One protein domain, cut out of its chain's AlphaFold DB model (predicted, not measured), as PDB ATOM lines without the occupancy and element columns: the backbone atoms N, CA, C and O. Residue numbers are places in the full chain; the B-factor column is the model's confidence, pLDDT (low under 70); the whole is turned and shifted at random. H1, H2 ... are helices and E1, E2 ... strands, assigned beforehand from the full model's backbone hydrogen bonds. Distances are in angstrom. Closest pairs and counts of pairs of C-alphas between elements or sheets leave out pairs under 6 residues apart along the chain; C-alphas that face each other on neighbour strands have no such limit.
ATOM      1  N   TYR A   3      35.592 155.392 -14.736       93.81
ATOM      2  CA  TYR A   3      35.500 156.680 -14.047       93.81
ATOM      3  C   TYR A   3      34.371 156.740 -13.009       93.81
ATOM      4  O   TYR A   3      34.623 157.065 -11.847       93.81
ATOM      5  N   SER A   4      33.138 156.382 -13.391       94.31
ATOM      6  CA  SER A   4      31.995 156.409 -12.469       94.31
ATOM      7  C   SER A   4      32.223 155.494 -11.267       94.31
ATOM      8  O   SER A   4      31.918 155.876 -10.139       94.31
ATOM      9  N   GLY A   5      32.829 154.325 -11.496       95.38
ATOM     10  CA  GLY A   5      33.182 153.379 -10.440       95.38
ATOM     11  C   GLY A   5      34.208 153.940  -9.456       95.38
ATOM     12  O   GLY A   5      33.988 153.873  -8.250       95.38
ATOM     13  N   LEU A   6      35.285 154.563  -9.943       96.12
ATOM     14  CA  LEU A   6      36.311 155.185  -9.094       96.12
ATOM     15  C   LEU A   6      35.761 156.370  -8.287       96.12
ATOM     16  O   LEU A   6      36.022 156.486  -7.087       96.12
ATOM     17  N   GLN A   7      34.948 157.223  -8.915       96.50
ATOM     18  CA  GLN A   7      34.287 158.333  -8.223       96.50
ATOM     19  C   GLN A   7      33.268 157.835  -7.188       96.50
ATOM     20  O   GLN A   7      33.143 158.428  -6.116       96.50
ATOM     21  N   ASN A   8      32.546 156.746  -7.470       96.50
ATOM     22  CA  ASN A   8      31.641 156.118  -6.507       96.50
ATOM     23  C   ASN A   8      32.397 155.505  -5.333       96.50
ATOM     24  O   ASN A   8      32.020 155.762  -4.190       96.50
ATOM     25  N   LEU A   9      33.483 154.775  -5.593       95.75
ATOM     26  CA  LEU A   9      34.323 154.180  -4.556       95.75
ATOM     27  C   LEU A   9      34.849 155.245  -3.593       95.75
ATOM     28  O   LEU A   9      34.746 155.086  -2.380       95.75
ATOM     29  N   TRP A  10      35.329 156.374  -4.124       95.38
ATOM     30  CA  TRP A  10      35.765 157.512  -3.311       95.38
ATOM     31  C   TRP A  10      34.661 158.059  -2.390       95.38
ATOM     32  O   TRP A  10      34.938 158.589  -1.317       95.38
ATOM     33  N   ARG A  11      33.395 157.908  -2.789       95.56
ATOM     34  CA  ARG A  11      32.214 158.306  -2.014       95.56
ATOM     35  C   ARG A  11      31.618 157.176  -1.173       95.56
ATOM     36  O   ARG A  11      30.535 157.374  -0.627       95.56
ATOM     37  N   GLY A  12      32.276 156.018  -1.083       95.88
ATOM     38  CA  GLY A  12      31.754 154.841  -0.383       95.88
ATOM     39  C   GLY A  12      30.485 154.268  -1.024       95.88
ATOM     40  O   GLY A  12      29.643 153.704  -0.331       95.88
ATOM     41  N   ARG A  13      30.303 154.469  -2.334       95.69
ATOM     42  CA  ARG A  13      29.179 153.947  -3.118       95.69
ATOM     43  C   ARG A  13      29.605 152.732  -3.935       95.69
ATOM     44  O   ARG A  13      30.782 152.554  -4.238       95.69
ATOM     45  N   ASP A  14      28.609 151.955  -4.348       94.62
ATOM     46  CA  ASP A  14      28.769 150.842  -5.279       94.62
ATOM     47  C   ASP A  14      29.449 151.290  -6.588       94.62
ATOM     48  O   ASP A  14      29.022 152.251  -7.238       94.62
ATOM     49  N   THR A  15      30.515 150.588  -6.970       94.88
ATOM     50  CA  THR A  15      31.305 150.853  -8.177       94.88
ATOM     51  C   THR A  15      30.539 150.549  -9.462       94.88
ATOM     52  O   THR A  15      30.857 151.128 -10.500       94.88
ATOM     53  N   ALA A  16      29.518 149.693  -9.402       93.50
ATOM     54  CA  ALA A  16      28.679 149.354 -10.543       93.50
ATOM     55  C   ALA A  16      27.518 150.332 -10.769       93.50
ATOM     56  O   ALA A  16      26.936 150.347 -11.851       93.50
ATOM     57  N   ALA A  17      27.173 151.162  -9.782       93.75
ATOM     58  CA  ALA A  17      26.071 152.111  -9.898       93.75
ATOM     59  C   ALA A  17      26.433 153.327 -10.781       93.75
ATOM     60  O   ALA A  17      27.600 153.724 -10.850       93.75
ATOM     61  N   PRO A  18      25.450 154.018 -11.386       93.81
ATOM     62  CA  PRO A  18      25.702 155.335 -11.962       93.81
ATOM     63  C   PRO A  18      26.087 156.348 -10.867       93.81
ATOM     64  O   PRO A  18      25.698 156.230  -9.689       93.81
ATOM     65  N   MET A  19      26.842 157.382 -11.245       94.44
ATOM     66  CA  MET A  19      27.058 158.532 -10.361       94.44
ATOM     67  C   MET A  19      25.724 159.236 -10.086       94.44
ATOM     68  O   MET A  19      24.838 159.257 -10.938       94.44
ATOM     69  N   ARG A  20      25.558 159.817  -8.891       91.56
ATOM     70  CA  ARG A  20      24.390 160.671  -8.620       91.56
ATOM     71  C   ARG A  20      24.562 162.029  -9.322       91.56
ATOM     72  O   ARG A  20      25.693 162.525  -9.363       91.56
ATOM     73  N   PRO A  21      23.475 162.668  -9.796       85.31
ATOM     74  CA  PRO A  21      23.541 163.970 -10.465       85.31
ATOM     75  C   PRO A  21      24.121 165.114  -9.629       85.31
ATOM     76  O   PRO A  21      24.469 166.138 -10.185       85.31
ATOM     77  N   ASP A  22      24.224 164.985  -8.310       87.25
ATOM     78  CA  ASP A  22      24.772 165.988  -7.387       87.25
ATOM     79  C   ASP A  22      26.051 165.496  -6.681       87.25
ATOM     80  O   ASP A  22      26.605 166.156  -5.797       87.25
ATOM     81  N   GLN A  23      26.568 164.332  -7.085       91.56
ATOM     82  CA  GLN A  23      27.760 163.744  -6.491       91.56
ATOM     83  C   GLN A  23      28.971 164.654  -6.705       91.56
ATOM     84  O   GLN A  23      29.417 164.853  -7.833       91.56
ATOM     85  N   ARG A  24      29.539 165.178  -5.611       92.06
ATOM     86  CA  ARG A  24      30.898 165.747  -5.632       92.06
ATOM     87  C   ARG A  24      31.906 164.692  -6.074       92.06
ATOM     88  O   ARG A  24      31.791 163.536  -5.654       92.06
ATOM     89  N   THR A  25      32.901 165.132  -6.826       93.75
ATOM     90  CA  THR A  25      33.993 164.325  -7.366       93.75
ATOM     91  C   THR A  25      35.322 164.653  -6.711       93.75
ATOM     92  O   THR A  25      35.465 165.668  -6.028       93.75
ATOM     93  N   THR A  26      36.295 163.774  -6.921       93.19
ATOM     94  CA  THR A  26      37.695 164.017  -6.584       93.19
ATOM     95  C   THR A  26      38.528 164.177  -7.846       93.19
ATOM     96  O   THR A  26      38.394 163.389  -8.782       93.19
ATOM     97  N   GLY A  27      39.441 165.149  -7.838       92.06
ATOM     98  CA  GLY A  27      40.463 165.321  -8.873       92.06
ATOM     99  C   GLY A  27      41.570 164.261  -8.845       92.06
ATOM    100  O   GLY A  27      42.509 164.321  -9.638       92.06
ATOM    101  N   ARG A  28      41.498 163.291  -7.922       91.94
ATOM    102  CA  ARG A  28      42.440 162.166  -7.864       91.94
ATOM    103  C   ARG A  28      42.291 161.227  -9.055       91.94
ATOM    104  O   ARG A  28      43.293 160.742  -9.566       91.94
ATOM    105  N   TYR A  29      41.056 160.987  -9.484       93.00
ATOM    106  CA  TYR A  29      40.746 160.122 -10.617       93.00
ATOM    107  C   TYR A  29      40.331 160.988 -11.793       93.00
ATOM    108  O   TYR A  29      39.230 161.530 -11.783       93.00
ATOM    109  N   GLN A  30      41.228 161.111 -12.765       91.94
ATOM    110  CA  GLN A  30      41.011 161.852 -14.001       91.94
ATOM    111  C   GLN A  30      40.590 160.879 -15.108       91.94
ATOM    112  O   GLN A  30      41.084 159.749 -15.150       91.94
ATOM    113  N   LEU A  31      39.692 161.298 -15.994       93.44
ATOM    114  CA  LEU A  31      39.393 160.593 -17.238       93.44
ATOM    115  C   LEU A  31      39.611 161.536 -18.412       93.44
ATOM    116  O   LEU A  31      39.019 162.609 -18.459       93.44
ATOM    117  N   LEU A  32      40.400 161.080 -19.379       93.44
ATOM    118  CA  LEU A  32      40.497 161.687 -20.692       93.44
ATOM    119  C   LEU A  32      39.758 160.796 -21.695       93.44
ATOM    120  O   LEU A  32      40.097 159.623 -21.849       93.44
ATOM    121  N   PHE A  33      38.716 161.332 -22.326       93.38
ATOM    122  CA  PHE A  33      37.852 160.623 -23.264       93.38
ATOM    123  C   PHE A  33      37.912 161.298 -24.636       93.38
ATOM    124  O   PHE A  33      37.152 162.222 -24.914       93.38
ATOM    125  N   GLY A  34      38.870 160.873 -25.460       93.69
ATOM    126  CA  GLY A  34      39.089 161.404 -26.805       93.69
ATOM    127  C   GLY A  34      38.437 160.575 -27.916       93.69
ATOM    128  O   GLY A  34      37.918 159.486 -27.655       93.69
ATOM    129  N   PRO A  35      38.476 161.072 -29.163       92.62
ATOM    130  CA  PRO A  35      37.879 160.434 -30.335       92.62
ATOM    131  C   PRO A  35      38.817 159.377 -30.942       92.62
ATOM    132  O   PRO A  35      39.049 159.377 -32.145       92.62
ATOM    133  N   TRP A  36      39.396 158.522 -30.103       92.19
ATOM    134  CA  TRP A  36      40.460 157.602 -30.503       92.19
ATOM    135  C   TRP A  36      39.963 156.175 -30.668       92.19
ATOM    136  O   TRP A  36      38.976 155.749 -30.057       92.19
ATOM    137  N   TYR A  37      40.733 155.419 -31.429       93.00
ATOM    138  CA  TYR A  37      40.836 153.982 -31.297       93.00
ATOM    139  C   TYR A  37      41.940 153.621 -30.290       93.00
ATOM    140  O   TYR A  37      42.308 154.395 -29.406       93.00
ATOM    141  N   HIS A  38      42.390 152.369 -30.321       93.44
ATOM    142  CA  HIS A  38      43.324 151.868 -29.322       93.44
ATOM    143  C   HIS A  38      44.769 152.294 -29.613       93.44
ATOM    144  O   HIS A  38      45.503 152.610 -28.681       93.44
ATOM    145  N   LEU A  39      45.186 152.282 -30.882       94.12
ATOM    146  CA  LEU A  39      46.570 152.552 -31.287       94.12
ATOM    147  C   LEU A  39      46.919 154.044 -31.346       94.12
ATOM    148  O   LEU A  39      48.087 154.396 -31.232       94.12
ATOM    149  N   ASP A  40      45.921 154.908 -31.479       89.56
ATOM    150  CA  ASP A  40      46.032 156.369 -31.533       89.56
ATOM    151  C   ASP A  40      45.523 157.038 -30.240       89.56
ATOM    152  O   ASP A  40      45.302 158.248 -30.191       89.56
ATOM    153  N   ALA A  41      45.344 156.268 -29.161       91.25
ATOM    154  CA  ALA A  41      44.893 156.794 -27.879       91.25
ATOM    155  C   ALA A  41      45.835 157.899 -27.366       91.25
ATOM    156  O   ALA A  41      47.025 157.680 -27.144       91.25
ATOM    157  N   GLY A  42      45.283 159.093 -27.139       90.00
ATOM    158  CA  GLY A  42      46.047 160.274 -26.732       90.00
ATOM    159  C   GLY A  42      46.588 161.118 -27.890       90.00
ATOM    160  O   GLY A  42      47.224 162.139 -27.627       90.00
ATOM    161  N   ALA A  43      46.334 160.755 -29.151       88.25
ATOM    162  CA  ALA A  43      46.703 161.576 -30.301       88.25
ATOM    163  C   ALA A  43      45.976 162.935 -30.287       88.25
ATOM    164  O   ALA A  43      44.835 163.060 -29.831       88.25
ATOM    165  N   GLY A  44      46.644 163.979 -30.778       86.44
ATOM    166  CA  GLY A  44      46.076 165.331 -30.856       86.44
ATOM    167  C   GLY A  44      45.928 166.066 -29.516       86.44
ATOM    168  O   GLY A  44      45.319 167.133 -29.480       86.44
ATOM    169  N   ILE A  45      46.481 165.537 -28.420       88.81
ATOM    170  CA  ILE A  45      46.500 166.202 -27.110       88.81
ATOM    171  C   ILE A  45      47.855 166.030 -26.419       88.81
ATOM    172  O   ILE A  45      48.532 165.014 -26.567       88.81
ATOM    173  N   GLY A  46      48.263 167.025 -25.628       89.75
ATOM    174  CA  GLY A  46      49.470 166.965 -24.804       89.75
ATOM    175  C   GLY A  46      49.327 166.015 -23.611       89.75
ATOM    176  O   GLY A  46      49.320 166.472 -22.467       89.75
ATOM    177  N   ILE A  47      49.229 164.702 -23.854       90.94
ATOM    178  CA  ILE A  47      48.985 163.703 -22.802       90.94
ATOM    179  C   ILE A  47      50.109 163.656 -21.756       90.94
ATOM    180  O   ILE A  47      49.824 163.687 -20.562       90.94
ATOM    181  N   TYR A  48      51.383 163.698 -22.166       92.44
ATOM    182  CA  TYR A  48      52.514 163.634 -21.228       92.44
ATOM    183  C   TYR A  48      52.578 164.820 -20.246       92.44
ATOM    184  O   TYR A  48      52.783 164.587 -19.054       92.44
ATOM    185  N   PRO A  49      52.378 166.088 -20.669       92.19
ATOM    186  CA  PRO A  49      52.191 167.194 -19.731       92.19
ATOM    187  C   PRO A  49      51.073 166.968 -18.705       92.19
ATOM    188  O   PRO A  49      51.257 167.290 -17.530       92.19
ATOM    189  N   ILE A  50      49.935 166.399 -19.123       91.75
ATOM    190  CA  ILE A  50      48.798 166.118 -18.232       91.75
ATOM    191  C   ILE A  50      49.168 165.030 -17.213       91.75
ATOM    192  O   ILE A  50      48.958 165.209 -16.010       91.75
ATOM    193  N   GLU A  51      49.787 163.936 -17.659       93.31
ATOM    194  CA  GLU A  51      50.283 162.866 -16.786       93.31
ATOM    195  C   GLU A  51      51.324 163.381 -15.787       93.31
ATOM    196  O   GLU A  51      51.233 163.113 -14.587       93.31
ATOM    197  N   LEU A  52      52.291 164.176 -16.253       94.94
ATOM    198  CA  LEU A  52      53.317 164.759 -15.397       94.94
ATOM    199  C   LEU A  52      52.705 165.694 -14.354       94.94
ATOM    200  O   LEU A  52      53.078 165.619 -13.183       94.94
ATOM    201  N   ALA A  53      51.733 166.527 -14.739       93.69
ATOM    202  CA  ALA A  53      51.007 167.383 -13.807       93.69
ATOM    203  C   ALA A  53      50.254 166.568 -12.742       93.69
ATOM    204  O   ALA A  53      50.158 167.007 -11.589       93.69
ATOM    205  N   TRP A  54      49.757 165.378 -13.096       95.12
ATOM    206  CA  TRP A  54      49.133 164.446 -12.156       95.12
ATOM    207  C   TRP A  54      50.158 163.855 -11.186       95.12
ATOM    208  O   TRP A  54      49.960 163.929  -9.969       95.12
ATOM    209  N   PHE A  55      51.276 163.325 -11.696       96.81
ATOM    210  CA  PHE A  55      52.344 162.749 -10.871       96.81
ATOM    211  C   PHE A  55      52.955 163.781  -9.928       96.81
ATOM    212  O   PHE A  55      53.122 163.521  -8.736       96.81
ATOM    213  N   ASP A  56      53.247 164.976 -10.428       97.19
ATOM    214  CA  ASP A  56      53.790 166.065  -9.627       97.19
ATOM    215  C   ASP A  56      52.835 166.458  -8.490       97.19
ATOM    216  O   ASP A  56      53.295 166.735  -7.379       97.19
ATOM    217  N   HIS A  57      51.518 166.419  -8.720       95.56
ATOM    218  CA  HIS A  57      50.534 166.710  -7.682       95.56
ATOM    219  C   HIS A  57      50.450 165.622  -6.614       95.56
ATOM    220  O   HIS A  57      50.606 165.908  -5.426       95.56
ATOM    221  N   TRP A  58      50.227 164.373  -7.024       95.25
ATOM    222  CA  TRP A  58      49.897 163.292  -6.094       95.25
ATOM    223  C   TRP A  58      51.109 162.561  -5.522       95.25
ATOM    224  O   TRP A  58      51.007 162.004  -4.431       95.25
ATOM    225  N   LEU A  59      52.245 162.561  -6.225       96.94
ATOM    226  CA  LEU A  59      53.462 161.865  -5.792       96.94
ATOM    227  C   LEU A  59      54.530 162.814  -5.241       96.94
ATOM    228  O   LEU A  59      55.317 162.404  -4.395       96.94
ATOM    229  N   LYS A  60      54.566 164.076  -5.695       97.56
ATOM    230  CA  LYS A  60      55.573 165.065  -5.257       97.56
ATOM    231  C   LYS A  60      55.002 166.223  -4.435       97.56
ATOM    232  O   LYS A  60      55.760 167.098  -4.022       97.56
ATOM    233  N   GLY A  61      53.687 166.270  -4.216       95.62
ATOM    234  CA  GLY A  61      53.031 167.328  -3.440       95.62
ATOM    235  C   GLY A  61      53.071 168.718  -4.092       95.62
ATOM    236  O   GLY A  61      52.895 169.727  -3.406       95.62
ATOM    237  N   ARG A  62      53.317 168.809  -5.406       96.69
ATOM    238  CA  ARG A  62      53.371 170.085  -6.133       96.69
ATOM    239  C   ARG A  62      51.962 170.591  -6.452       96.69
ATOM    240  O   ARG A  62      51.020 169.840  -6.696       96.69
ATOM    241  N   ARG A  63      51.795 171.912  -6.495       92.19
ATOM    242  CA  ARG A  63      50.525 172.539  -6.891       92.19
ATOM    243  C   ARG A  63      50.497 172.739  -8.405       92.19
ATOM    244  O   ARG A  63      50.965 173.758  -8.889       92.19
ATOM    245  N   THR A  64      49.964 171.762  -9.135       91.81
ATOM    246  CA  THR A  64      49.861 171.807 -10.609       91.81
ATOM    247  C   THR A  64      48.498 172.287 -11.111       91.81
ATOM    248  O   THR A  64      48.350 172.577 -12.289       91.81
ATOM    249  N   GLY A  65      47.492 172.371 -10.232       88.12
ATOM    250  CA  GLY A  65      46.119 172.749 -10.588       88.12
ATOM    251  C   GLY A  65      45.251 171.596 -11.109       88.12
ATOM    252  O   GLY A  65      44.031 171.735 -11.141       88.12
ATOM    253  N   ILE A  66      45.838 170.430 -11.412       88.81
ATOM    254  CA  ILE A  66      45.126 169.292 -12.023       88.81
ATOM    255  C   ILE A  66      43.956 168.756 -11.185       88.81
ATOM    256  O   ILE A  66      42.980 168.244 -11.720       88.81
ATOM    257  N   ALA A  67      44.003 168.914  -9.859       86.00
ATOM    258  CA  ALA A  67      42.921 168.485  -8.978       86.00
ATOM    259  C   ALA A  67      41.674 169.399  -9.011       86.00
ATOM    260  O   ALA A  67      40.648 169.031  -8.436       86.00
ATOM    261  N   HIS A  68      41.755 170.577  -9.644       79.38
ATOM    262  CA  HIS A  68      40.717 171.621  -9.616       79.38
ATOM    263  C   HIS A  68      40.327 172.162 -11.003       79.38
ATOM    264  O   HIS A  68      39.564 173.122 -11.087       79.38
ATOM    265  N   ALA A  69      40.837 171.580 -12.087       63.38
ATOM    266  CA  ALA A  69      40.644 172.092 -13.441       63.38
ATOM    267  C   ALA A  69      39.274 171.705 -14.028       63.38
ATOM    268  O   ALA A  69      39.169 170.687 -14.695       63.38
ATOM    269  N   GLY A  70      38.223 172.484 -13.743       67.00
ATOM    270  CA  GLY A  70      36.918 172.423 -14.437       67.00
ATOM    271  C   GLY A  70      36.053 171.172 -14.204       67.00
ATOM    272  O   GLY A  70      34.840 171.224 -14.374       67.00
ATOM    273  N   GLY A  71      36.642 170.071 -13.741       85.12
ATOM    274  CA  GLY A  71      36.004 168.773 -13.523       85.12
ATOM    275  C   GLY A  71      36.971 167.656 -13.931       85.12
ATOM    276  O   GLY A  71      37.751 167.860 -14.850       85.12
ATOM    277  N   PRO A  72      36.985 166.490 -13.262       92.69
ATOM    278  CA  PRO A  72      37.996 165.472 -13.536       92.69
ATOM    279  C   PRO A  72      37.658 164.521 -14.698       92.69
ATOM    280  O   PRO A  72      38.265 163.457 -14.827       92.69
ATOM    281  N   LEU A  73      36.659 164.853 -15.517       93.25
ATOM    282  CA  LEU A  73      36.355 164.163 -16.765       93.25
ATOM    283  C   LEU A  73      36.481 165.166 -17.910       93.25
ATOM    284  O   LEU A  73      35.696 166.106 -17.999       93.25
ATOM    285  N   HIS A  74      37.447 164.917 -18.784       93.44
ATOM    286  CA  HIS A  74      37.776 165.714 -19.956       93.44
ATOM    287  C   HIS A  74      37.348 164.931 -21.194       93.44
ATOM    288  O   HIS A  74      37.945 163.900 -21.508       93.44
ATOM    289  N   ALA A  75      36.295 165.369 -21.877       94.31
ATOM    290  CA  ALA A  75      35.721 164.637 -23.001       94.31
ATOM    291  C   ALA A  75      35.760 165.449 -24.289       94.31
ATOM    292  O   ALA A  75      35.441 166.637 -24.305       94.31
ATOM    293  N   TYR A  76      36.122 164.795 -25.382       95.75
ATOM    294  CA  TYR A  76      36.042 165.366 -26.711       95.75
ATOM    295  C   TYR A  76      34.631 165.194 -27.268       95.75
ATOM    296  O   TYR A  76      34.049 164.112 -27.204       95.75
ATOM    297  N   VAL A  77      34.081 166.264 -27.833       96.62
ATOM    298  CA  VAL A  77      32.772 166.255 -28.485       96.62
ATOM    299  C   VAL A  77      32.972 165.984 -29.975       96.62
ATOM    300  O   VAL A  77      33.350 166.885 -30.733       96.62
ATOM    301  N   ILE A  78      32.691 164.751 -30.406       95.00
ATOM    302  CA  ILE A  78      32.735 164.340 -31.820       95.00
ATOM    303  C   ILE A  78      31.795 165.239 -32.637       95.00
ATOM    304  O   ILE A  78      30.714 165.591 -32.172       95.00
ATOM    305  N   GLY A  79      32.218 165.687 -33.823       92.06
ATOM    306  CA  GLY A  79      31.462 166.634 -34.664       92.06
ATOM    307  C   GLY A  79      31.450 168.089 -34.160       92.06
ATOM    308  O   GLY A  79      31.313 169.014 -34.955       92.06
ATOM    309  N   GLY A  80      31.667 168.319 -32.859       90.50
ATOM    310  CA  GLY A  80      31.769 169.653 -32.256       90.50
ATOM    311  C   GLY A  80      33.183 170.249 -32.256       90.50
ATOM    312  O   GLY A  80      33.321 171.438 -31.967       90.50
ATOM    313  N   ASN A  81      34.204 169.430 -32.548       89.62
ATOM    314  CA  ASN A  81      35.632 169.779 -32.591       89.62
ATOM    315  C   ASN A  81      36.108 170.582 -31.367       89.62
ATOM    316  O   ASN A  81      36.710 171.651 -31.482       89.62
ATOM    317  N   ARG A  82      35.743 170.107 -30.174       94.38
ATOM    318  CA  ARG A  82      36.036 170.785 -28.908       94.38
ATOM    319  C   ARG A  82      36.095 169.798 -27.756       94.38
ATOM    320  O   ARG A  82      35.381 168.797 -27.750       94.38
ATOM    321  N   TRP A  83      36.871 170.153 -26.745       94.62
ATOM    322  CA  TRP A  83      36.910 169.455 -25.469       94.62
ATOM    323  C   TRP A  83      36.015 170.137 -24.435       94.62
ATOM    324  O   TRP A  83      35.880 171.365 -24.430       94.62
ATOM    325  N   VAL A  84      35.434 169.342 -23.542       94.31
ATOM    326  CA  VAL A  84      34.596 169.796 -22.430       94.31
ATOM    327  C   VAL A  84      35.029 169.171 -21.112       94.31
ATOM    328  O   VAL A  84      35.497 168.032 -21.094       94.31
ATOM    329  N   ASP A  85      34.822 169.909 -20.025       92.81
ATOM    330  CA  ASP A  85      34.989 169.399 -18.666       92.81
ATOM    331  C   ASP A  85      33.632 169.041 -18.064       92.81
ATOM    332  O   ASP A  85      32.646 169.767 -18.205       92.81
ATOM    333  N   THR A  86      33.581 167.933 -17.333       90.19
ATOM    334  CA  THR A  86      32.457 167.619 -16.452       90.19
ATOM    335  C   THR A  86      32.918 166.866 -15.210       90.19
ATOM    336  O   THR A  86      34.028 166.342 -15.109       90.19
ATOM    337  N   GLY A  87      32.038 166.821 -14.214       90.38
ATOM    338  CA  GLY A  87      32.240 166.037 -13.006       90.38
ATOM    339  C   GLY A  87      31.598 164.658 -13.053       90.38
ATOM    340  O   GLY A  87      31.987 163.787 -12.286       90.38
ATOM    341  N   SER A  88      30.606 164.402 -13.894       90.38
ATOM    342  CA  SER A  88      29.757 163.218 -13.720       90.38
ATOM    343  C   SER A  88      29.570 162.417 -14.985       90.38
ATOM    344  O   SER A  88      29.421 162.977 -16.063       90.38
ATOM    345  N   TYR A  89      29.481 161.103 -14.791       92.12
ATOM    346  CA  TYR A  89      28.987 160.178 -15.791       92.12
ATOM    347  C   TYR A  89      27.890 159.266 -15.190       92.12
ATOM    348  O   TYR A  89      28.150 158.627 -14.159       92.12
ATOM    349  N   PRO A  90      26.687 159.162 -15.791       92.88
ATOM    350  CA  PRO A  90      26.223 159.872 -16.993       92.88
ATOM    351  C   PRO A  90      26.319 161.401 -16.892       92.88
ATOM    352  O   PRO A  90      26.334 161.946 -15.783       92.88
ATOM    353  N   PHE A  91      26.435 162.064 -18.044       91.25
ATOM    354  CA  PHE A  91      26.474 163.524 -18.138       91.25
ATOM    355  C   PHE A  91      25.190 164.131 -17.540       91.25
ATOM    356  O   PHE A  91      24.123 163.515 -17.579       91.25
ATOM    357  N   ARG A  92      25.288 165.310 -16.911       89.69
ATOM    358  CA  ARG A  92      24.142 165.982 -16.249       89.69
ATOM    359  C   ARG A  92      23.331 166.820 -17.225       89.69
ATOM    360  O   ARG A  92      22.164 167.116 -16.978       89.69
ATOM    361  N   GLU A  93      23.997 167.259 -18.278       92.38
ATOM    362  CA  GLU A  93      23.502 168.133 -19.323       92.38
ATOM    363  C   GLU A  93      22.414 167.414 -20.136       92.38
ATOM    364  O   GLU A  93      21.377 168.003 -20.465       92.38
TER     365      GLU A  93
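What this domain is: This is residues 3 to 93 of the 350 residues of the protein "CocE/NonD family hydrolase" of Actinobacteria bacterium (UniProt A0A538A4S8). Little regular structure is present: long loops join a small three-strand sheet, E1 to E3, to two separate helices, H1 reaching E1's first residue and H2 set off from the sheet. The 91 printed residues run H1, E1, H2, E2, E3, with 33 in named elements, mixed helices and strands. The mixed sheet has the order E1, E2, E3. The whole is compact, radius of gyration of the C-alphas 13.8 A, spanning 37 by 34 by 23 A.

How they stand to each other: H1, residues 3 to 10, only grazes the sheet with residues 3 to 4; its closest C-alphas to E1, residues 31 to 33, are Tyr 3 and Leu 31, 6.4 A. H2, residues 47 to 58, is not on the sheet and is apart from H1. E1 is parallel to E2, residues 73 to 77, at 7 degrees; N 74 and O 31 are 2.8 A apart. E1, H2 and E2 form a strand-helix-strand unit, parallel neighbour strands with a helix between, its crossover left-handed. E2 and E3, residues 82 to 86, form an antiparallel hairpin at 148 degrees; N 75 and O 84 are 2.9 A apart. In H1 and H2 every O i to N i+4 pair is within hydrogen-bond range.

Where its parts are: H1 begins at C-alpha 3 (35.500, 156.680, -14.047) and H2 is 16.7 A long; E3, 13.3 A, ends at C-alpha 86 (32.457, 167.619, -16.452).

The domain as a whole: The C-alphas farthest apart, Lys 60 and Gly 79, are 38.1 A apart. The printed part has no cut. Links H1 to E1, E1 to H2 and H2 to E2 are long. Residues 69 to 70 are under pLDDT 70.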